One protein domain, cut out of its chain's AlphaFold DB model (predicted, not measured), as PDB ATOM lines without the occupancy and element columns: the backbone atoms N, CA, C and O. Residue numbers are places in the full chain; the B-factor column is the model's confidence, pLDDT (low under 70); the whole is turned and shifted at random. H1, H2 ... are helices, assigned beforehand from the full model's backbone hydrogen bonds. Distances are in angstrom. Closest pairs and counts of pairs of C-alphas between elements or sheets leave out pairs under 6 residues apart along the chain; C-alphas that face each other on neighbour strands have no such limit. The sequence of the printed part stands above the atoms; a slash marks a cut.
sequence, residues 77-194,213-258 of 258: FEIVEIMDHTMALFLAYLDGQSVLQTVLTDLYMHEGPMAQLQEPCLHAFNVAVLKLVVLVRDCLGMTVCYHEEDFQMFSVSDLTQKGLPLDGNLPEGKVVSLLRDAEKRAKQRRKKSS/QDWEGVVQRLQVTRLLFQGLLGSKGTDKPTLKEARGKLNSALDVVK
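This is residues 77 to 194 and 213 to 258 of the 258 residues of the protein "Protein MAK10 homolog" of Cyprideis torosa (UniProt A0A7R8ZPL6). Four long helices, H1, H3, H5 and H6, make a bundle in which H1 and H5 are on different sides of H3 and H6, and H7 folds back along H6 outside the bundle. The short helices H2 and H4 lie on the other side of H3 from H6, and the long link of residues 141 to 155 loops out beyond the end of H3, its C-alphas 17 to 24 A from the mean of all C-alphas. The printed part has 164 residues with seven named helices, H1 to H7 in order, and no named strand; its class is all helix. It is compact, with a radius of gyration of the C-alphas of 15.9 A and spans of 51 by 40 by 28 A.

Find C-alpha 77 at (13.943, 12.621, 11.330); from there H1, residues 77 to 94, runs 25.5 A. Read on to H2, residues 111 to 116, and then to H3, residues 120 to 140, 30.2 A long. H4 is residues 156 to 160. At C-alpha 172, (2.381, 25.395, -11.016), begins H5, residues 172 to 194, 33.7 A long. After the cut you find H6, residues 213 to 235, 33.0 A long. H7, residues 240 to 257, runs 26.4 A and ends at C-alpha 257, (17.283, 7.746, -5.280).

Start at the hub, H6, which touches H1, H3, H5 and H7. Residues 77 to 83 of H1 touch residues 214 to 221 of H6; the closest C-alphas, those of Phe 77 and Asp 214, are 5.5 A apart. H3 touches H6 at a shallow tilt of 29 degrees, the same way, closest at the C-alphas of Leu 132 and Phe 229, 6.2 A. H5 touches H6 at a shallow tilt of 17 degrees, opposite ways, closest at the C-alphas of Arg 190 and Trp 215, 5.4 A. H6 and H7 form a hairpin, and the C-alphas of Gly 231 and Ala 246, their closest, are 4.2 A apart. H1 touches H3 at a shallow tilt of 7 degrees, the same way, closest at the C-alphas of Ile 79 and Leu 122, 6.6 A. H3 touches H5 with its residues 120 to 128 alone, at a tilt of 37 degrees, only just steep; the C-alphas of Cys 121 and Ala 182 are closest, 4.8 A. H2 and H4 are each close to H3 but not clearly touching it, at 6.8 A between the C-alphas of Met 114 and His 123 and 7.9 A between those of Val 134 and Val 156. In H1 to H6 every O i to N i+4 pair is within hydrogen-bond range, and in H7 13 of 14 are.

The two C-alphas farthest apart, those of Tyr 146 and Ser 194, are 51.3 A apart. Residues 195 to 212 are not printed, and C-alphas 194 and 213 are 10.0 A apart across the cut. The links H1 to H2, H3 to H4 and H4 to H5 are long. Residues 155 to 169 and residue 194 have pLDDT under 70.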
ATOM      1  N   PHE A  77      14.432  13.986  11.517       92.12
ATOM      2  CA  PHE A  77      13.943  12.621  11.330       92.12
ATOM      3  C   PHE A  77      12.406  12.560  11.253       92.12
ATOM      4  O   PHE A  77      11.877  11.866  10.393       92.12
ATOM      5  N   GLU A  78      11.678  13.339  12.067       93.38
ATOM      6  CA  GLU A  78      10.205  13.379  12.030       93.38
ATOM      7  C   GLU A  78       9.710  13.922  10.682       93.38
ATOM      8  O   GLU A  78       8.723  13.444  10.128       93.38
ATOM      9  N   ILE A  79      10.410  14.919  10.123       94.44
ATOM     10  CA  ILE A  79      10.095  15.458   8.794       94.44
ATOM     11  C   ILE A  79      10.260  14.365   7.734       94.44
ATOM     12  O   ILE A  79       9.403  14.227   6.862       94.44
ATOM     13  N   VAL A  80      11.350  13.596   7.807       94.69
ATOM     14  CA  VAL A  80      11.611  12.469   6.902       94.69
ATOM     15  C   VAL A  80      10.527  11.401   7.022       94.69
ATOM     16  O   VAL A  80       9.987  10.986   5.999       94.69
ATOM     17  N   GLU A  81      10.164  11.005   8.243       93.94
ATOM     18  CA  GLU A  81       9.126  10.000   8.494       93.94
ATOM     19  C   GLU A  81       7.773  10.414   7.912       93.94
ATOM     20  O   GLU A  81       7.120   9.616   7.236       93.94
ATOM     21  N   ILE A  82       7.366  11.672   8.120       94.44
ATOM     22  CA  ILE A  82       6.116  12.186   7.550       94.44
ATOM     23  C   ILE A  82       6.206  12.180   6.021       94.44
ATOM     24  O   ILE A  82       5.311  11.652   5.368       94.44
ATOM     25  N   MET A  83       7.297  12.693   5.438       96.00
ATOM     26  CA  MET A  83       7.482  12.710   3.980       96.00
ATOM     27  C   MET A  83       7.425  11.306   3.361       96.00
ATOM     28  O   MET A  83       6.802  11.129   2.312       96.00
ATOM     29  N   ASP A  84       8.041  10.311   4.001       95.31
ATOM     30  CA  ASP A  84       8.040   8.923   3.532       95.31
ATOM     31  C   ASP A  84       6.650   8.293   3.638       95.31
ATOM     32  O   ASP A  84       6.204   7.626   2.702       95.31
ATOM     33  N   HIS A  85       5.926   8.557   4.730       95.19
ATOM     34  CA  HIS A  85       4.552   8.097   4.888       95.19
ATOM     35  C   HIS A  85       3.630   8.696   3.820       95.19
ATOM     36  O   HIS A  85       2.913   7.964   3.135       95.19
ATOM     37  N   THR A  86       3.692  10.013   3.607       95.12
ATOM     38  CA  THR A  86       2.913  10.695   2.568       95.12
ATOM     39  C   THR A  86       3.273  10.174   1.170       95.12
ATOM     40  O   THR A  86       2.386   9.986   0.335       95.12
ATOM     41  N   MET A  87       4.554   9.889   0.899       94.69
ATOM     42  CA  MET A  87       4.983   9.322  -0.384       94.69
ATOM     43  C   MET A  87       4.467   7.891  -0.577       94.69
ATOM     44  O   MET A  87       4.017   7.554  -1.668       94.69
ATOM     45  N   ALA A  88       4.460   7.061   0.469       95.75
ATOM     46  CA  ALA A  88       3.882   5.719   0.412       95.75
ATOM     47  C   ALA A  88       2.377   5.759   0.096       95.75
ATOM     48  O   ALA A  88       1.899   4.988  -0.737       95.75
ATOM     49  N   LEU A  89       1.636   6.700   0.693       95.12
ATOM     50  CA  LEU A  89       0.223   6.925   0.373       95.12
ATOM     51  C   LEU A  89       0.033   7.409  -1.071       95.12
ATOM     52  O   LEU A  89      -0.899   6.982  -1.748       95.12
ATOM     53  N   PHE A  90       0.923   8.273  -1.560       94.19
ATOM     54  CA  PHE A  90       0.904   8.711  -2.954       94.19
ATOM     55  C   PHE A  90       1.177   7.559  -3.930       94.19
ATOM     56  O   PHE A  90       0.492   7.453  -4.943       94.19
ATOM     57  N   LEU A  91       2.118   6.664  -3.620       93.94
ATOM     58  CA  LEU A  91       2.374   5.465  -4.423       93.94
ATOM     59  C   LEU A  91       1.169   4.519  -4.431       93.94
ATOM     60  O   LEU A  91       0.769   4.073  -5.499       93.94
ATOM     61  N   ALA A  92       0.526   4.294  -3.282       93.00
ATOM     62  CA  ALA A  92      -0.695   3.489  -3.216       93.00
ATOM     63  C   ALA A  92      -1.829   4.074  -4.081       93.00
ATOM     64  O   ALA A  92      -2.598   3.333  -4.687       93.00
ATOM     65  N   TYR A  93      -1.921   5.404  -4.173       91.50
ATOM     66  CA  TYR A  93      -2.825   6.068  -5.114       91.50
ATOM     67  C   TYR A  93      -2.448   5.792  -6.578       91.50
ATOM     68  O   TYR A  93      -3.331   5.522  -7.388       91.50
ATOM     69  N   LEU A  94      -1.157   5.812  -6.926       90.38
ATOM     70  CA  LEU A  94      -0.703   5.443  -8.274       90.38
ATOM     71  C   LEU A  94      -0.990   3.975  -8.620       90.38
ATOM     72  O   LEU A  94      -1.228   3.683  -9.789       90.38
ATOM     73  N   ASP A  95      -1.041   3.088  -7.625       90.12
ATOM     74  CA  ASP A  95      -1.455   1.684  -7.773       90.12
ATOM     75  C   ASP A  95      -2.981   1.511  -7.965       90.12
ATOM     76  O   ASP A  95      -3.483   0.387  -7.989       90.12
ATOM     77  N   GLY A  96      -3.739   2.608  -8.093       86.50
ATOM     78  CA  GLY A  96      -5.170   2.605  -8.418       86.50
ATOM     79  C   GLY A  96      -6.105   2.713  -7.211       86.50
ATOM     80  O   GLY A  96      -7.325   2.712  -7.372       86.50
ATOM     81  N   GLN A  97      -5.571   2.841  -5.993       89.19
ATOM     82  CA  GLN A  97      -6.401   3.041  -4.802       89.19
ATOM     83  C   GLN A  97      -7.044   4.437  -4.790       89.19
ATOM     84  O   GLN A  97      -6.499   5.414  -5.302       89.19
ATOM     85  N   SER A  98      -8.196   4.566  -4.126       86.69
ATOM     86  CA  SER A  98      -8.879   5.856  -3.999       86.69
ATOM     87  C   SER A  98      -8.037   6.881  -3.234       86.69
ATOM     88  O   SER A  98      -7.494   6.592  -2.163       86.69
ATOM     89  N   VAL A  99      -8.010   8.126  -3.722       87.00
ATOM     90  CA  VAL A  99      -7.358   9.267  -3.049       87.00
ATOM     91  C   VAL A  99      -7.868   9.438  -1.617       87.00
ATOM     92  O   VAL A  99      -7.084   9.672  -0.699       87.00
ATOM     93  N   LEU A 100      -9.178   9.249  -1.405       83.69
ATOM     94  CA  LEU A 100      -9.807   9.373  -0.087       83.69
ATOM     95  C   LEU A 100      -9.328   8.319   0.916       83.69
ATOM     96  O   LEU A 100      -9.377   8.558   2.120       83.69
ATOM     97  N   GLN A 101      -8.893   7.162   0.426       85.00
ATOM     98  CA  GLN A 101      -8.430   6.040   1.241       85.00
ATOM     99  C   GLN A 101      -6.904   6.004   1.384       85.00
ATOM    100  O   GLN A 101      -6.389   5.204   2.159       85.00
ATOM    101  N   THR A 102      -6.192   6.871   0.664       91.00
ATOM    102  CA  THR A 102      -4.730   6.934   0.637       91.00
ATOM    103  C   THR A 102      -4.249   8.311   1.080       91.00
ATOM    104  O   THR A 102      -4.197   8.579   2.276       91.00
ATOM    105  N   VAL A 103      -3.941   9.215   0.148       89.38
ATOM    106  CA  VAL A 103      -3.326  10.525   0.413       89.38
ATOM    107  C   VAL A 103      -4.135  11.355   1.411       89.38
ATOM    108  O   VAL A 103      -3.548  12.027   2.252       89.38
ATOM    109  N   LEU A 104      -5.472  11.285   1.386       84.94
ATOM    110  CA  LEU A 104      -6.305  12.080   2.306       84.94
ATOM    111  C   LEU A 104      -6.455  11.472   3.697       84.94
ATOM    112  O   LEU A 104      -7.099  12.068   4.560       84.94
ATOM    113  N   THR A 105      -5.883  10.295   3.931       87.31
ATOM    114  CA  THR A 105      -5.781   9.757   5.289       87.31
ATOM    115  C   THR A 105      -4.697  10.476   6.091       87.31
ATOM    116  O   THR A 105      -4.791  10.522   7.319       87.31
ATOM    117  N   ASP A 106      -3.727  11.097   5.409       88.62
ATOM    118  CA  ASP A 106      -2.735  11.966   6.025       88.62
ATOM    119  C   ASP A 106      -3.377  13.297   6.425       88.62
ATOM    120  O   ASP A 106      -3.835  14.090   5.598       88.62
ATOM    121  N   LEU A 107      -3.405  13.547   7.729       86.62
ATOM    122  CA  LEU A 107      -4.026  14.729   8.302       86.62
ATOM    123  C   LEU A 107      -3.285  16.023   7.927       86.62
ATOM    124  O   LEU A 107      -3.924  17.070   7.833       86.62
ATOM    125  N   TYR A 108      -1.977  15.967   7.650       88.06
ATOM    126  CA  TYR A 108      -1.194  17.141   7.248       88.06
ATOM    127  C   TYR A 108      -1.541  17.659   5.843       88.06
ATOM    128  O   TYR A 108      -1.087  18.739   5.457       88.06
ATOM    129  N   MET A 109      -2.355  16.912   5.092       85.06
ATOM    130  CA  MET A 109      -2.829  17.259   3.751       85.06
ATOM    131  C   MET A 109      -4.157  18.036   3.759       85.06
ATOM    132  O   MET A 109      -4.598  18.509   2.711       85.06
ATOM    133  N   HIS A 110      -4.798  18.195   4.922       83.44
ATOM    134  CA  HIS A 110      -6.067  18.921   5.075       83.44
ATOM    135  C   HIS A 110      -5.844  20.414   5.330       83.44
ATOM    136  O   HIS A 110      -4.825  20.808   5.895       83.44
ATOM    137  N   GLU A 111      -6.810  21.259   4.957       78.12
ATOM    138  CA  GLU A 111      -6.649  22.723   4.928       78.12
ATOM    139  C   GLU A 111      -6.320  23.306   6.305       78.12
ATOM    140  O   GLU A 111      -5.365  24.068   6.445       78.12
ATOM    141  N   GLY A 112      -7.055  22.889   7.339       81.12
ATOM    142  CA  GLY A 112      -6.844  23.355   8.712       81.12
ATOM    143  C   GLY A 112      -5.437  23.046   9.244       81.12
ATOM    144  O   GLY A 112      -4.719  23.980   9.610       81.12
ATOM    145  N   PRO A 113      -5.018  21.765   9.286       83.25
ATOM    146  CA  PRO A 113      -3.663  21.382   9.681       83.25
ATOM    147  C   PRO A 113      -2.563  22.016   8.821       83.25
ATOM    148  O   PRO A 113      -1.554  22.475   9.353       83.25
ATOM    149  N   MET A 114      -2.761  22.095   7.503       83.50
ATOM    150  CA  MET A 114      -1.778  22.661   6.575       83.50
ATOM    151  C   MET A 114      -1.563  24.165   6.783       83.50
ATOM    152  O   MET A 114      -0.435  24.638   6.644       83.50
ATOM    153  N   ALA A 115      -2.617  24.906   7.142       83.75
ATOM    154  CA  ALA A 115      -2.535  26.328   7.470       83.75
ATOM    155  C   ALA A 115      -1.819  26.598   8.805       83.75
ATOM    156  O   ALA A 115      -1.219  27.657   8.977       83.75
ATOM    157  N   GLN A 116      -1.874  25.653   9.747       87.06
ATOM    158  CA  GLN A 116      -1.217  25.756  11.057       87.06
ATOM    159  C   GLN A 116       0.241  25.283  11.035       87.06
ATOM    160  O   GLN A 116       1.012  25.622  11.932       87.06
ATOM    161  N   LEU A 117       0.629  24.506  10.021       89.62
ATOM    162  CA  LEU A 117       1.961  23.934   9.892       89.62
ATOM    163  C   LEU A 117       3.035  25.019   9.702       89.62
ATOM    164  O   LEU A 117       3.090  25.689   8.671       89.62
ATOM    165  N   GLN A 118       3.941  25.143  10.672       90.88
ATOM    166  CA  GLN A 118       5.005  26.149  10.655       90.88
ATOM    167  C   GLN A 118       6.295  25.673   9.977       90.88
ATOM    168  O   GLN A 118       7.143  26.501   9.645       90.88
ATOM    169  N   GLU A 119       6.468  24.363   9.756       93.44
ATOM    170  CA  GLU A 119       7.668  23.822   9.111       93.44
ATOM    171  C   GLU A 119       7.606  23.992   7.582       93.44
ATOM    172  O   GLU A 119       6.850  23.289   6.902       93.44
ATOM    173  N   PRO A 120       8.420  24.888   6.988       91.88
ATOM    174  CA  PRO A 120       8.257  25.251   5.585       91.88
ATOM    175  C   PRO A 120       8.656  24.144   4.610       91.88
ATOM    176  O   PRO A 120       8.153  24.122   3.488       91.88
ATOM    177  N   CYS A 121       9.574  23.254   5.006       94.44
ATOM    178  CA  CYS A 121       9.990  22.136   4.161       94.44
ATOM    179  C   CYS A 121       8.831  21.158   3.961       94.44
ATOM    180  O   CYS A 121       8.526  20.785   2.830       94.44
ATOM    181  N   LEU A 122       8.152  20.813   5.057       93.44
ATOM    182  CA  LEU A 122       7.007  19.914   5.039       93.44
ATOM    183  C   LEU A 122       5.796  20.563   4.356       93.44
ATOM    184  O   LEU A 122       5.164  19.939   3.510       93.44
ATOM    185  N   HIS A 123       5.537  21.848   4.618       91.88
ATOM    186  CA  HIS A 123       4.466  22.584   3.941       91.88
ATOM    187  C   HIS A 123       4.644  22.597   2.412       91.88
ATOM    188  O   HIS A 123       3.721  22.259   1.673       91.88
ATOM    189  N   ALA A 124       5.841  22.936   1.917       92.38
ATOM    190  CA  ALA A 124       6.116  22.950   0.478       92.38
ATOM    191  C   ALA A 124       5.979  21.556  -0.159       92.38
ATOM    192  O   ALA A 124       5.486  21.440  -1.282       92.38
ATOM    193  N   PHE A 125       6.402  20.512   0.556       94.94
ATOM    194  CA  PHE A 125       6.268  19.126   0.122       94.94
ATOM    195  C   PHE A 125       4.798  18.693   0.028       94.94
ATOM    196  O   PHE A 125       4.381  18.225  -1.029       94.94
ATOM    197  N   ASN A 126       3.989  18.932   1.063       92.00
ATOM    198  CA  ASN A 126       2.571  18.554   1.088       92.00
ATOM    199  C   ASN A 126       1.772  19.245  -0.024       92.00
ATOM    200  O   ASN A 126       1.027  18.596  -0.761       92.00
ATOM    201  N   VAL A 127       1.992  20.551  -0.217       89.44
ATOM    202  CA  VAL A 127       1.385  21.314  -1.321       89.44
ATOM    203  C   VAL A 127       1.772  20.718  -2.677       89.44
ATOM    204  O   VAL A 127       0.931  20.595  -3.571       89.44
ATOM    205  N   ALA A 128       3.036  20.322  -2.847       91.75
ATOM    206  CA  ALA A 128       3.498  19.702  -4.080       91.75
ATOM    207  C   ALA A 128       2.869  18.324  -4.316       91.75
ATOM    208  O   ALA A 128       2.461  18.053  -5.441       91.75
ATOM    209  N   VAL A 129       2.740  17.480  -3.289       92.31
ATOM    210  CA  VAL A 129       2.102  16.158  -3.407       92.31
ATOM    211  C   VAL A 129       0.615  16.288  -3.749       92.31
ATOM    212  O   VAL A 129       0.141  15.615  -4.663       92.31
ATOM    213  N   LEU A 130      -0.118  17.213  -3.124       88.56
ATOM    214  CA  LEU A 130      -1.511  17.490  -3.503       88.56
ATOM    215  C   LEU A 130      -1.634  17.925  -4.968       88.56
ATOM    216  O   LEU A 130      -2.531  17.488  -5.692       88.56
ATOM    217  N   LYS A 131      -0.706  18.761  -5.442       87.88
ATOM    218  CA  LYS A 131      -0.667  19.170  -6.849       87.88
ATOM    219  C   LYS A 131      -0.235  18.036  -7.778       87.88
ATOM    220  O   LYS A 131      -0.761  17.960  -8.882       87.88
ATOM    221  N   LEU A 132       0.650  17.139  -7.348       90.19
ATOM    222  CA  LEU A 132       1.000  15.922  -8.084       90.19
ATOM    223  C   LEU A 132      -0.224  15.032  -8.297       90.19
ATOM    224  O   LEU A 132      -0.444  14.588  -9.418       90.19
ATOM    225  N   VAL A 133      -1.052  14.826  -7.270       89.75
ATOM    226  CA  VAL A 133      -2.299  14.046  -7.374       89.75
ATOM    227  C   VAL A 133      -3.217  14.606  -8.467       89.75
ATOM    228  O   VAL A 133      -3.733  13.851  -9.292       89.75
ATOM    229  N   VAL A 134      -3.355  15.935  -8.523       86.12
ATOM    230  CA  VAL A 134      -4.112  16.641  -9.570       86.12
ATOM    231  C   VAL A 134      -3.473  16.473 -10.950       86.12
ATOM    232  O   VAL A 134      -4.183  16.167 -11.903       86.12
ATOM    233  N   LEU A 135      -2.150  16.632 -11.062       87.00
ATOM    234  CA  LEU A 135      -1.431  16.452 -12.327       87.00
ATOM    235  C   LEU A 135      -1.583  15.032 -12.875       87.00
ATOM    236  O   LEU A 135      -1.836  14.866 -14.063       87.00
ATOM    237  N   VAL A 136      -1.453  14.019 -12.018       89.12
ATOM    238  CA  VAL A 136      -1.617  12.610 -12.397       89.12
ATOM    239  C   VAL A 136      -3.019  12.374 -12.937       89.12
ATOM    240  O   VAL A 136      -3.160  11.823 -14.024       89.12
ATOM    241  N   ARG A 137      -4.051  12.855 -12.235       86.44
ATOM    242  CA  ARG A 137      -5.431  12.753 -12.713       86.44
ATOM    243  C   ARG A 137      -5.613  13.448 -14.066       86.44
ATOM    244  O   ARG A 137      -6.235  12.871 -14.948       86.44
ATOM    245  N   ASP A 138      -5.080  14.658 -14.245       84.69
ATOM    246  CA  ASP A 138      -5.160  15.375 -15.528       84.69
ATOM    247  C   ASP A 138      -4.512  14.570 -16.663       84.69
ATOM    248  O   ASP A 138      -5.074  14.473 -17.750       84.69
ATOM    249  N   CYS A 139      -3.349  13.962 -16.409       84.62
ATOM    250  CA  CYS A 139      -2.671  13.104 -17.378       84.62
ATOM    251  C   CYS A 139      -3.487  11.846 -17.703       84.62
ATOM    252  O   CYS A 139      -3.615  11.499 -18.876       84.62
ATOM    253  N   LEU A 140      -4.066  11.187 -16.696       85.31
ATOM    254  CA  LEU A 140      -4.902   9.998 -16.884       85.31
ATOM    255  C   LEU A 140      -6.205  10.316 -17.626       85.31
ATOM    256  O   LEU A 140      -6.647   9.530 -18.458       85.31
ATOM    257  N   GLY A 141      -6.776  11.504 -17.415       81.88
ATOM    258  CA  GLY A 141      -7.947  11.974 -18.159       81.88
ATOM    259  C   GLY A 141      -7.698  12.164 -19.661       81.88
ATOM    260  O   GLY A 141      -8.649  12.236 -20.435       81.88
ATOM    261  N   MET A 142      -6.434  12.230 -20.095       81.81
ATOM    262  CA  MET A 142      -6.058  12.254 -21.515       81.81
ATOM    263  C   MET A 142      -5.850  10.852 -22.107       81.81
ATOM    264  O   MET A 142      -5.638  10.720 -23.313       81.81
ATOM    265  N   THR A 143      -5.873   9.812 -21.274       80.94
ATOM    266  CA  THR A 143      -5.674   8.418 -21.675       80.94
ATOM    267  C   THR A 143      -6.993   7.650 -21.691       80.94
ATOM    268  O   THR A 143      -8.001   8.102 -21.155       80.94
ATOM    269  N   VAL A 144      -7.004   6.484 -22.340       82.06
ATOM    270  CA  VAL A 144      -8.169   5.591 -22.342       82.06
ATOM    271  C   VAL A 144      -8.114   4.747 -21.069       82.06
ATOM    272  O   VAL A 144      -7.592   3.638 -21.094       82.06
ATOM    273  N   CYS A 145      -8.583   5.318 -19.961       82.69
ATOM    274  CA  CYS A 145      -8.712   4.638 -18.674       82.69
ATOM    275  C   CYS A 145     -10.181   4.568 -18.268       82.69
ATOM    276  O   CYS A 145     -10.935   5.526 -18.469       82.69
ATOM    277  N   TYR A 146     -10.577   3.451 -17.668       82.44
ATOM    278  CA  TYR A 146     -11.924   3.249 -17.154       82.44
ATOM    279  C   TYR A 146     -11.985   3.582 -15.660       82.44
ATOM    280  O   TYR A 146     -11.130   3.182 -14.866       82.44
ATOM    281  N   HIS A 147     -13.003   4.364 -15.286       81.06
ATOM    282  CA  HIS A 147     -13.279   4.715 -13.891       81.06
ATOM    283  C   HIS A 147     -13.585   3.451 -13.085       81.06
ATOM    284  O   HIS A 147     -14.287   2.579 -13.586       81.06
ATOM    285  N   GLU A 148     -13.045   3.351 -11.867       77.00
ATOM    286  CA  GLU A 148     -13.213   2.205 -10.948       77.00
ATOM    287  C   GLU A 148     -12.598   0.864 -11.399       77.00
ATOM    288  O   GLU A 148     -12.512  -0.056 -10.587       77.00
ATOM    289  N   GLU A 149     -12.101   0.759 -12.635       84.25
ATOM    290  CA  GLU A 149     -11.362  -0.411 -13.137       84.25
ATOM    291  C   GLU A 149      -9.848  -0.170 -13.117       84.25
ATOM    292  O   GLU A 149      -9.117  -0.876 -12.423       84.25
ATOM    293  N   ASP A 150      -9.381   0.854 -13.838       84.56
ATOM    294  CA  ASP A 150      -7.957   1.202 -13.907       84.56
ATOM    295  C   ASP A 150      -7.579   2.222 -12.832       84.56
ATOM    296  O   ASP A 150      -6.488   2.189 -12.260       84.56
ATOM    297  N   PHE A 151      -8.472   3.189 -12.602       84.00
ATOM    298  CA  PHE A 151      -8.198   4.311 -11.721       84.00
ATOM    299  C   PHE A 151      -9.464   4.954 -11.161       84.00
ATOM    300  O   PHE A 151     -10.441   5.193 -11.880       84.00
ATOM    301  N   GLN A 152      -9.414   5.358  -9.890       82.31
ATOM    302  CA  GLN A 152     -10.469   6.182  -9.306       82.31
ATOM    303  C   GLN A 152     -10.311   7.639  -9.746       82.31
ATOM    304  O   GLN A 152      -9.620   8.433  -9.102       82.31
ATOM    305  N   MET A 153     -10.975   8.024 -10.837       77.06
ATOM    306  CA  MET A 153     -11.122   9.446 -11.160       77.06
ATOM    307  C   MET A 153     -12.001  10.141 -10.112       77.06
ATOM    308  O   MET A 153     -12.958   9.574  -9.585       77.06
ATOM    309  N   PHE A 154     -11.668  11.393  -9.820       78.06
ATOM    310  CA  PHE A 154     -12.397  12.257  -8.894       78.06
ATOM    311  C   PHE A 154     -12.464  13.669  -9.475       78.06
ATOM    312  O   PHE A 154     -11.521  14.119 -10.142       78.06
ATOM    313  N   SER A 155     -13.542  14.403  -9.195       69.81
ATOM    314  CA  SER A 155     -13.590  15.822  -9.544       69.81
ATOM    315  C   SER A 155     -12.807  16.659  -8.530       69.81
ATOM    316  O   SER A 155     -12.799  16.377  -7.332       69.81
ATOM    317  N   VAL A 156     -12.175  17.746  -8.996       64.31
ATOM    318  CA  VAL A 156     -11.582  18.764  -8.101       64.31
ATOM    319  C   VAL A 156     -12.646  19.310  -7.145       64.31
ATOM    320  O   VAL A 156     -12.342  19.536  -5.978       64.31
ATOM    321  N   SER A 157     -13.884  19.484  -7.630       61.16
ATOM    322  CA  SER A 157     -15.013  19.983  -6.833       61.16
ATOM    323  C   SER A 157     -15.336  19.080  -5.648       61.16
ATOM    324  O   SER A 157     -15.651  19.572  -4.571       61.16
ATOM    325  N   ASP A 158     -15.212  17.766  -5.828       62.28
ATOM    326  CA  ASP A 158     -15.541  16.788  -4.789       62.28
ATOM    327  C   ASP A 158     -14.510  16.810  -3.662       62.28
ATOM    328  O   ASP A 158     -14.813  16.455  -2.526       62.28
ATOM    329  N   LEU A 159     -13.282  17.231  -3.972       63.47
ATOM    330  CA  LEU A 159     -12.210  17.382  -3.000       63.47
ATOM    331  C   LEU A 159     -12.251  18.750  -2.316       63.47
ATOM    332  O   LEU A 159     -12.099  18.813  -1.100       63.47
ATOM    333  N   THR A 160     -12.544  19.836  -3.037       61.16
ATOM    334  CA  THR A 160     -12.715  21.159  -2.407       61.16
ATOM    335  C   THR A 160     -13.949  21.214  -1.503       61.16
ATOM    336  O   THR A 160     -13.867  21.775  -0.414       61.16
ATOM    337  N   GLN A 161     -15.062  20.561  -1.866       54.44
ATOM    338  CA  GLN A 161     -16.229  20.418  -0.977       54.44
ATOM    339  C   GLN A 161     -15.928  19.611   0.294       54.44
ATOM    340  O   GLN A 161     -16.590  19.798   1.311       54.44
ATOM    341  N   LYS A 162     -14.911  18.741   0.261       54.41
ATOM    342  CA  LYS A 162     -14.449  17.957   1.416       54.41
ATOM    343  C   LYS A 162     -13.389  18.684   2.261       54.41
ATOM    344  O   LYS A 162     -12.783  18.054   3.122       54.41
ATOM    345  N   GLY A 163     -13.186  19.990   2.052       51.56
ATOM    346  CA  GLY A 163     -12.284  20.820   2.863       51.56
ATOM    347  C   GLY A 163     -10.800  20.649   2.529       51.56
ATOM    348  O   GLY A 163      -9.942  20.828   3.397       51.56
ATOM    349  N   LEU A 164     -10.481  20.247   1.293       57.31
ATOM    350  CA  LEU A 164      -9.096  20.100   0.860       57.31
ATOM    351  C   LEU A 164      -8.537  21.418   0.306       57.31
ATOM    352  O   LEU A 164      -9.162  22.011  -0.580       57.31
ATOM    353  N   PRO A 165      -7.299  21.800   0.681       55.78
ATOM    354  CA  PRO A 165      -6.569  22.887   0.065       55.78
ATOM    355  C   PRO A 165      -5.951  22.343  -1.225       55.78
ATOM    356  O   PRO A 165      -4.740  22.398  -1.444       55.78
ATOM    357  N   LEU A 166      -6.774  21.778  -2.115       55.34
ATOM    358  CA  LEU A 166      -6.412  21.803  -3.520       55.34
ATOM    359  C   LEU A 166      -6.454  23.269  -3.868       55.34
ATOM    360  O   LEU A 166      -7.508  23.798  -4.204       55.34
ATOM    361  N   ASP A 167      -5.316  23.920  -3.678       50.97
ATOM    362  CA  ASP A 167      -5.124  25.332  -3.894       50.97
ATOM    363  C   ASP A 167      -5.272  25.542  -5.402       50.97
ATOM    364  O   ASP A 167      -4.300  25.598  -6.154       50.97
ATOM    365  N   GLY A 168      -6.513  25.507  -5.895       51.38
ATOM    366  CA  GLY A 168      -6.886  25.551  -7.305       51.38
ATOM    367  C   GLY A 168      -6.367  26.820  -7.968       51.38
ATOM    368  O   GLY A 168      -6.270  26.875  -9.187       51.38
ATOM    369  N   ASN A 169      -5.934  27.785  -7.151       55.94
ATOM    370  CA  ASN A 169      -5.330  29.039  -7.545       55.94
ATOM    371  C   ASN A 169      -3.804  29.098  -7.446       55.94
ATOM    372  O   ASN A 169      -3.236  30.064  -7.949       55.94
ATOM    373  N   LEU A 170      -3.110  28.131  -6.830       72.94
ATOM    374  CA  LEU A 170      -1.650  28.183  -6.782       72.94
ATOM    375  C   LEU A 170      -1.071  27.793  -8.148       72.94
ATOM    376  O   LEU A 170      -1.217  26.631  -8.556       72.94
ATOM    377  N   PRO A 171      -0.395  28.722  -8.856       83.62
ATOM    378  CA  PRO A 171       0.171  28.421 -10.161       83.62
ATOM    379  C   PRO A 171       1.277  27.377 -10.029       83.62
ATOM    380  O   PRO A 171       2.080  27.429  -9.092       83.62
ATOM    381  N   GLU A 172       1.382  26.476 -11.002       85.94
ATOM    382  CA  GLU A 172       2.381  25.395 -11.016       85.94
ATOM    383  C   GLU A 172       3.816  25.950 -10.873       85.94
ATOM    384  O   GLU A 172       4.640  25.399 -10.144       85.94
ATOM    385  N   GLY A 173       4.103  27.118 -11.464       85.50
ATOM    386  CA  GLY A 173       5.388  27.808 -11.304       85.50
ATOM    387  C   GLY A 173       5.698  28.240  -9.863       85.50
ATOM    388  O   GLY A 173       6.858  28.197  -9.443       85.50
ATOM    389  N   LYS A 174       4.674  28.593  -9.076       88.38
ATOM    390  CA  LYS A 174       4.835  28.967  -7.664       88.38
ATOM    391  C   LYS A 174       5.127  27.743  -6.791       88.38
ATOM    392  O   LYS A 174       5.969  27.831  -5.900       88.38
ATOM    393  N   VAL A 175       4.535  26.587  -7.103       89.62
ATOM    394  CA  VAL A 175       4.865  25.303  -6.451       89.62
ATOM    395  C   VAL A 175       6.345  24.967  -6.648       89.62
ATOM    396  O   VAL A 175       7.055  24.671  -5.689       89.62
ATOM    397  N   VAL A 176       6.858  25.113  -7.874       91.94
ATOM    398  CA  VAL A 176       8.284  24.890  -8.167       91.94
ATOM    399  C   VAL A 176       9.180  25.848  -7.377       91.94
ATOM    400  O   VAL A 176      10.227  25.425  -6.882       91.94
ATOM    401  N   SER A 177       8.801  27.126  -7.243       92.88
ATOM    402  CA  SER A 177       9.571  28.069  -6.419       92.88
ATOM    403  C   SER A 177       9.559  27.703  -4.936       92.88
ATOM    404  O   SER A 177      10.618  27.724  -4.316       92.88
ATOM    405  N   LEU A 178       8.408  27.282  -4.399       92.69
ATOM    406  CA  LEU A 178       8.285  26.855  -3.003       92.69
ATOM    407  C   LEU A 178       9.194  25.660  -2.708       92.69
ATOM    408  O   LEU A 178       9.949  25.697  -1.740       92.69
ATOM    409  N   LEU A 179       9.198  24.649  -3.581       93.81
ATOM    410  CA  LEU A 179      10.087  23.491  -3.446       93.81
ATOM    411  C   LEU A 179      11.566  23.882  -3.521       93.81
ATOM    412  O   LEU A 179      12.371  23.419  -2.720       93.81
ATOM    413  N   ARG A 180      11.943  24.780  -4.441       94.88
ATOM    414  CA  ARG A 180      13.328  25.274  -4.530       94.88
ATOM    415  C   ARG A 180      13.760  26.013  -3.269       94.88
ATOM    416  O   ARG A 180      14.911  25.885  -2.855       94.88
ATOM    417  N   ASP A 181      12.877  26.809  -2.684       95.31
ATOM    418  CA  ASP A 181      13.193  27.562  -1.475       95.31
ATOM    419  C   ASP A 181      13.224  26.659  -0.237       95.31
ATOM    420  O   ASP A 181      14.111  26.825   0.603       95.31
ATOM    421  N   ALA A 182      12.363  25.641  -0.170       94.81
ATOM    422  CA  ALA A 182      12.445  24.566   0.817       94.81
ATOM    423  C   ALA A 182      13.772  23.790   0.711       94.81
ATOM    424  O   ALA A 182      14.475  23.646   1.711       94.81
ATOM    425  N   GLU A 183      14.193  23.389  -0.494       94.44
ATOM    426  CA  GLU A 183      15.486  22.721  -0.721       94.44
ATOM    427  C   GLU A 183      16.669  23.578  -0.254       94.44
ATOM    428  O   GLU A 183      17.595  23.077   0.386       94.44
ATOM    429  N   LYS A 184      16.663  24.883  -0.562       94.88
ATOM    430  CA  LYS A 184      17.713  25.806  -0.101       94.88
ATOM    431  C   LYS A 184      17.750  25.882   1.423       94.88
ATOM    432  O   LYS A 184      18.842  25.872   1.988       94.88
ATOM    433  N   ARG A 185      16.589  25.955   2.082       93.69
ATOM    434  CA  ARG A 185      16.484  25.995   3.549       93.69
ATOM    435  C   ARG A 185      17.014  24.711   4.179       93.69
ATOM    436  O   ARG A 185      17.848  24.798   5.076       93.69
ATOM    437  N   ALA A 186      16.623  23.548   3.664       92.75
ATOM    438  CA  ALA A 186      17.120  22.259   4.137       92.75
ATOM    439  C   ALA A 186      18.650  22.138   3.961       92.75
ATOM    440  O   ALA A 186      19.359  21.821   4.914       92.75
ATOM    441  N   LYS A 187      19.201  22.544   2.805       93.00
ATOM    442  CA  LYS A 187      20.663  22.592   2.571       93.00
ATOM    443  C   LYS A 187      21.396  23.552   3.512       93.00
ATOM    444  O   LYS A 187      22.535  23.291   3.893       93.00
ATOM    445  N   GLN A 188      20.784  24.681   3.869       91.94
ATOM    446  CA  GLN A 188      21.349  25.610   4.852       91.94
ATOM    447  C   GLN A 188      21.337  25.017   6.263       91.94
ATOM    448  O   GLN A 188      22.321  25.180   6.978       91.94
ATOM    449  N   ARG A 189      20.259  24.326   6.656       89.00
ATOM    450  CA  ARG A 189      20.163  23.636   7.952       89.00
ATOM    451  C   ARG A 189      21.192  22.505   8.060       89.00
ATOM    452  O   ARG A 189      21.921  22.485   9.042       89.00
ATOM    453  N   ARG A 190      21.389  21.728   6.989       89.31
ATOM    454  CA  ARG A 190      22.467  20.728   6.866       89.31
ATOM    455  C   ARG A 190      23.872  21.309   7.084       89.31
ATOM    456  O   ARG A 190      24.704  20.729   7.763       89.31
ATOM    457  N   LYS A 191      24.165  22.480   6.506       87.31
ATOM    458  CA  LYS A 191      25.472  23.146   6.699       87.31
ATOM    459  C   LYS A 191      25.666  23.693   8.111       87.31
ATOM    460  O   LYS A 191      26.797  23.838   8.557       87.31
ATOM    461  N   LYS A 192      24.578  24.066   8.789       85.19
ATOM    462  CA  LYS A 192      24.632  24.524  10.181       85.19
ATOM    463  C   LYS A 192      24.868  23.359  11.136       85.19
ATOM    464  O   LYS A 192      25.633  23.534  12.073       85.19
ATOM    465  N   SER A 193      24.268  22.196  10.875       76.25
ATOM    466  CA  SER A 193      24.497  20.989  11.673       76.25
ATOM    467  C   SER A 193      25.926  20.449  11.541       76.25
ATOM    468  O   SER A 193      26.418  19.878  12.504       76.25
ATOM    469  N   SER A 194      26.614  20.696  10.414       68.50
ATOM    470  CA  SER A 194      28.021  20.299  10.215       68.50
ATOM    471  C   SER A 194      29.071  21.342  10.626       68.50
ATOM    472  O   SER A 194      30.256  21.031  10.692       68.50
ATOM    473  N   GLN A 213      22.781  13.677   8.407       87.38
ATOM    474  CA  GLN A 213      22.198  12.632   7.562       87.38
ATOM    475  C   GLN A 213      20.685  12.807   7.398       87.38
ATOM    476  O   GLN A 213      20.176  12.710   6.281       87.38
ATOM    477  N   ASP A 214      19.971  13.143   8.470       89.38
ATOM    478  CA  ASP A 214      18.525  13.355   8.423       89.38
ATOM    479  C   ASP A 214      18.165  14.565   7.548       89.38
ATOM    480  O   ASP A 214      17.272  14.490   6.700       89.38
ATOM    481  N   TRP A 215      18.903  15.679   7.673       92.25
ATOM    482  CA  TRP A 215      18.718  16.840   6.793       92.25
ATOM    483  C   TRP A 215      19.058  16.534   5.335       92.25
ATOM    484  O   TRP A 215      18.402  17.074   4.439       92.25
ATOM    485  N   GLU A 216      20.048  15.682   5.071       91.94
ATOM    486  CA  GLU A 216      20.302  15.179   3.719       91.94
ATOM    487  C   GLU A 216      19.106  14.370   3.202       91.94
ATOM    488  O   GLU A 216      18.664  14.580   2.071       91.94
ATOM    489  N   GLY A 217      18.503  13.542   4.058       91.75
ATOM    490  CA  GLY A 217      17.272  12.818   3.761       91.75
ATOM    491  C   GLY A 217      16.121  13.742   3.349       91.75
ATOM    492  O   GLY A 217      15.466  13.487   2.333       91.75
ATOM    493  N   VAL A 218      15.911  14.849   4.070       94.44
ATOM    494  CA  VAL A 218      14.903  15.871   3.719       94.44
ATOM    495  C   VAL A 218      15.208  16.508   2.358       94.44
ATOM    496  O   VAL A 218      14.311  16.688   1.531       94.44
ATOM    497  N   VAL A 219      16.476  16.844   2.093       94.88
ATOM    498  CA  VAL A 219      16.899  17.447   0.818       94.88
ATOM    499  C   VAL A 219      16.608  16.518  -0.358       94.88
ATOM    500  O   VAL A 219      16.073  16.979  -1.369       94.88
ATOM    501  N   GLN A 220      16.933  15.230  -0.234       93.62
ATOM    502  CA  GLN A 220      16.702  14.240  -1.285       93.62
ATOM    503  C   GLN A 220      15.214  14.120  -1.626       93.62
ATOM    504  O   GLN A 220      14.850  14.201  -2.800       93.62
ATOM    505  N   ARG A 221      14.340  14.028  -0.615       94.44
ATOM    506  CA  ARG A 221      12.879  13.922  -0.797       94.44
ATOM    507  C   ARG A 221      12.298  15.147  -1.488       94.44
ATOM    508  O   ARG A 221      11.577  15.013  -2.472       94.44
ATOM    509  N   LEU A 222      12.686  16.347  -1.056       95.50
ATOM    510  CA  LEU A 222      12.278  17.588  -1.721       95.50
ATOM    511  C   LEU A 222      12.757  17.645  -3.179       95.50
ATOM    512  O   LEU A 222      11.990  18.023  -4.068       95.50
ATOM    513  N   GLN A 223      14.000  17.229  -3.433       94.56
ATOM    514  CA  GLN A 223      14.583  17.218  -4.770       94.56
ATOM    515  C   GLN A 223      13.879  16.227  -5.703       94.56
ATOM    516  O   GLN A 223      13.583  16.587  -6.847       94.56
ATOM    517  N   VAL A 224      13.581  15.016  -5.229       94.56
ATOM    518  CA  VAL A 224      12.814  14.010  -5.977       94.56
ATOM    519  C   VAL A 224      11.415  14.537  -6.276       94.56
ATOM    520  O   VAL A 224      11.032  14.572  -7.444       94.56
ATOM    521  N   THR A 225      10.693  15.044  -5.272       94.94
ATOM    522  CA  THR A 225       9.346  15.608  -5.449       94.94
ATOM    523  C   THR A 225       9.340  16.752  -6.458       94.94
ATOM    524  O   THR A 225       8.474  16.802  -7.331       94.94
ATOM    525  N   ARG A 226      10.337  17.648  -6.424       95.00
ATOM    526  CA  ARG A 226      10.456  18.724  -7.416       95.00
ATOM    527  C   ARG A 226      10.711  18.192  -8.818       95.00
ATOM    528  O   ARG A 226      10.084  18.671  -9.761       95.00
ATOM    529  N   LEU A 227      11.650  17.266  -8.986       93.31
ATOM    530  CA  LEU A 227      11.981  16.720 -10.303       93.31
ATOM    531  C   LEU A 227      10.812  15.920 -10.887       93.31
ATOM    532  O   LEU A 227      10.524  16.074 -12.074       93.31
ATOM    533  N   LEU A 228      10.103  15.158 -10.053       92.69
ATOM    534  CA  LEU A 228       8.874  14.456 -10.412       92.69
ATOM    535  C   LEU A 228       7.781  15.439 -10.848       92.69
ATOM    536  O   LEU A 228       7.227  15.295 -11.936       92.69
ATOM    537  N   PHE A 229       7.532  16.486 -10.054       93.00
ATOM    538  CA  PHE A 229       6.547  17.524 -10.368       93.00
ATOM    539  C   PHE A 229       6.861  18.238 -11.683       93.00
ATOM    540  O   PHE A 229       5.990  18.388 -12.534       93.00
ATOM    541  N   GLN A 230       8.117  18.639 -11.893       92.00
ATOM    542  CA  GLN A 230       8.545  19.280 -13.138       92.00
ATOM    543  C   GLN A 230       8.476  18.331 -14.343       92.00
ATOM    544  O   GLN A 230       8.146  18.774 -15.441       92.00
ATOM    545  N   GLY A 231       8.784  17.046 -14.149       90.38
ATOM    546  CA  GLY A 231       8.666  16.020 -15.182       90.38
ATOM    547  C   GLY A 231       7.219  15.830 -15.635       90.38
ATOM    548  O   GLY A 231       6.938  15.936 -16.825       90.38
ATOM    549  N   LEU A 232       6.296  15.637 -14.689       89.25
ATOM    550  CA  LEU A 232       4.866  15.471 -14.978       89.25
ATOM    551  C   LEU A 232       4.217  16.746 -15.529       89.25
ATOM    552  O   LEU A 232       3.366  16.696 -16.415       89.25
ATOM    553  N   LEU A 233       4.658  17.912 -15.063       89.00
ATOM    554  CA  LEU A 233       4.226  19.180 -15.634       89.00
ATOM    555  C   LEU A 233       4.627  19.291 -17.115       89.00
ATOM    556  O   LEU A 233       3.824  19.690 -17.955       89.00
ATOM    557  N   GLY A 234       5.856  18.889 -17.449       85.69
ATOM    558  CA  GLY A 234       6.343  18.870 -18.827       85.69
ATOM    559  C   GLY A 234       5.619  17.858 -19.724       85.69
ATOM    560  O   GLY A 234       5.515  18.095 -20.926       85.69
ATOM    561  N   SER A 235       5.071  16.768 -19.169       82.69
ATOM    562  CA  SER A 235       4.302  15.785 -19.950       82.69
ATOM    563  C   SER A 235       2.918  16.260 -20.387       82.69
ATOM    564  O   SER A 235       2.329  15.633 -21.261       82.69
ATOM    565  N   LYS A 236       2.415  17.385 -19.856       78.69
ATOM    566  CA  LYS A 236       1.212  18.041 -20.397       78.69
ATOM    567  C   LYS A 236       1.440  18.615 -21.803       78.69
ATOM    568  O   LYS A 236       0.486  18.802 -22.554       78.69
ATOM    569  N   GLY A 237       2.687  18.928 -22.163       76.62
ATOM    570  CA  GLY A 237       3.027  19.456 -23.483       76.62
ATOM    571  C   GLY A 237       3.027  18.370 -24.562       76.62
ATOM    572  O   GLY A 237       3.565  17.286 -24.363       76.62
ATOM    573  N   THR A 238       2.490  18.678 -25.743       73.56
ATOM    574  CA  THR A 238       2.475  17.759 -26.900       73.56
ATOM    575  C   THR A 238       3.780  17.765 -27.705       73.56
ATOM    576  O   THR A 238       3.988  16.924 -28.582       73.56
ATOM    577  N   ASP A 239       4.675  18.714 -27.428       84.31
ATOM    578  CA  ASP A 239       5.890  18.928 -28.207       84.31
ATOM    579  C   ASP A 239       6.991  17.920 -27.850       84.31
ATOM    580  O   ASP A 239       7.414  17.788 -26.699       84.31
ATOM    581  N   LYS A 240       7.547  17.258 -28.874       79.88
ATOM    582  CA  LYS A 240       8.691  16.333 -28.746       79.88
ATOM    583  C   LYS A 240       9.874  16.866 -27.910       79.88
ATOM    584  O   LYS A 240      10.407  16.079 -27.123       79.88
ATOM    585  N   PRO A 241      10.341  18.129 -28.051       82.12
ATOM    586  CA  PRO A 241      11.423  18.645 -27.208       82.12
ATOM    587  C   PRO A 241      11.036  18.715 -25.725       82.12
ATOM    588  O   PRO A 241      11.824  18.292 -24.880       82.12
ATOM    589  N   THR A 242       9.819  19.161 -25.420       84.44
ATOM    590  CA  THR A 242       9.290  19.277 -24.053       84.44
ATOM    591  C   THR A 242       9.181  17.910 -23.387       84.44
ATOM    592  O   THR A 242       9.627  17.731 -22.256       84.44
ATOM    593  N   LEU A 243       8.708  16.900 -24.122       83.62
ATOM    594  CA  LEU A 243       8.652  15.515 -23.643       83.62
ATOM    595  C   LEU A 243      10.046  14.927 -23.373       83.62
ATOM    596  O   LEU A 243      10.240  14.172 -22.417       83.62
ATOM    597  N   LYS A 244      11.045  15.282 -24.190       87.88
ATOM    598  CA  LYS A 244      12.436  14.860 -23.968       87.88
ATOM    599  C   LYS A 244      13.024  15.511 -22.715       87.88
ATOM    600  O   LYS A 244      13.719  14.833 -21.959       87.88
ATOM    601  N   GLU A 245      12.740  16.791 -22.483       87.94
ATOM    602  CA  GLU A 245      13.146  17.487 -21.258       87.94
ATOM    603  C   GLU A 245      12.465  16.884 -20.022       87.94
ATOM    604  O   GLU A 245      13.151  16.567 -19.050       87.94
ATOM    605  N   ALA A 246      11.152  16.646 -20.087       87.31
ATOM    606  CA  ALA A 246      10.372  16.003 -19.033       87.31
ATOM    607  C   ALA A 246      10.966  14.643 -18.640       87.31
ATOM    608  O   ALA A 246      11.260  14.399 -17.469       87.31
ATOM    609  N   ARG A 247      11.260  13.790 -19.630       88.19
ATOM    610  CA  ARG A 247      11.938  12.505 -19.406       88.19
ATOM    611  C   ARG A 247      13.320  12.680 -18.775       88.19
ATOM    612  O   ARG A 247      13.697  11.899 -17.907       88.19
ATOM    613  N   GLY A 248      14.067  13.704 -19.187       89.75
ATOM    614  CA  GLY A 248      15.347  14.058 -18.574       89.75
ATOM    615  C   GLY A 248      15.213  14.363 -17.080       89.75
ATOM    616  O   GLY A 248      15.997  13.847 -16.289       89.75
ATOM    617  N   LYS A 249      14.188  15.127 -16.680       89.88
ATOM    618  CA  LYS A 249      13.905  15.426 -15.264       89.88
ATOM    619  C   LYS A 249      13.549  14.175 -14.465       89.88
ATOM    620  O   LYS A 249      14.043  14.033 -13.351       89.88
ATOM    621  N   LEU A 250      12.758  13.266 -15.036       88.56
ATOM    622  CA  LEU A 250      12.404  11.999 -14.387       88.56
ATOM    623  C   LEU A 250      13.623  11.086 -14.204       88.56
ATOM    624  O   LEU A 250      13.809  10.525 -13.129       88.56
ATOM    625  N   ASN A 251      14.506  11.002 -15.202       90.56
ATOM    626  CA  ASN A 251      15.766  10.268 -15.060       90.56
ATOM    627  C   ASN A 251      16.655  10.884 -13.971       90.56
ATOM    628  O   ASN A 251      17.215  10.161 -13.157       90.56
ATOM    629  N   SER A 252      16.731  12.219 -13.900       90.38
ATOM    630  CA  SER A 252      17.440  12.887 -12.805       90.38
ATOM    631  C   SER A 252      16.811  12.613 -11.439       90.38
ATOM    632  O   SER A 252      17.538  12.572 -10.458       90.38
ATOM    633  N   ALA A 253      15.487  12.443 -11.349       88.31
ATOM    634  CA  ALA A 253      14.834  12.052 -10.100       88.31
ATOM    635  C   ALA A 253      15.252  10.634  -9.690       88.31
ATOM    636  O   ALA A 253      15.579  10.404  -8.532       88.31
ATOM    637  N   LEU A 254      15.306   9.712 -10.654       88.62
ATOM    638  CA  LEU A 254      15.753   8.340 -10.431       88.62
ATOM    639  C   LEU A 254      17.207   8.281  -9.940       88.62
ATOM    640  O   LEU A 254      17.519   7.495  -9.054       88.62
ATOM    641  N   ASP A 255      18.088   9.116 -10.488       88.50
ATOM    642  CA  ASP A 255      19.499   9.150 -10.091       88.50
ATOM    643  C   ASP A 255      19.729   9.761  -8.700       88.50
ATOM    644  O   ASP A 255      20.795   9.569  -8.133       88.50
ATOM    645  N   VAL A 256      18.751  10.473  -8.132       85.31
ATOM    646  CA  VAL A 256      18.816  10.974  -6.743       85.31
ATOM    647  C   VAL A 256      18.483   9.877  -5.728       85.31
ATOM    648  O   VAL A 256      18.888   9.978  -4.575       85.31
ATOM    649  N   VAL A 257      17.733   8.853  -6.143       77.94
ATOM    650  CA  VAL A 257      17.283   7.746  -5.280       77.94
ATOM    651  C   VAL A 257      18.277   6.574  -5.276       77.94
ATOM    652  O   VAL A 257      18.215   5.729  -4.388       77.94
ATOM    653  N   LYS A 258      19.172   6.506  -6.269       71.62
ATOM    654  CA  LYS A 258      20.225   5.483  -6.389       71.62
ATOM    655  C   LYS A 258      21.455   5.829  -5.560       71.62
ATOM    656  O   LYS A 258      22.059   4.867  -5.043       71.62
TER     657      LYS A 258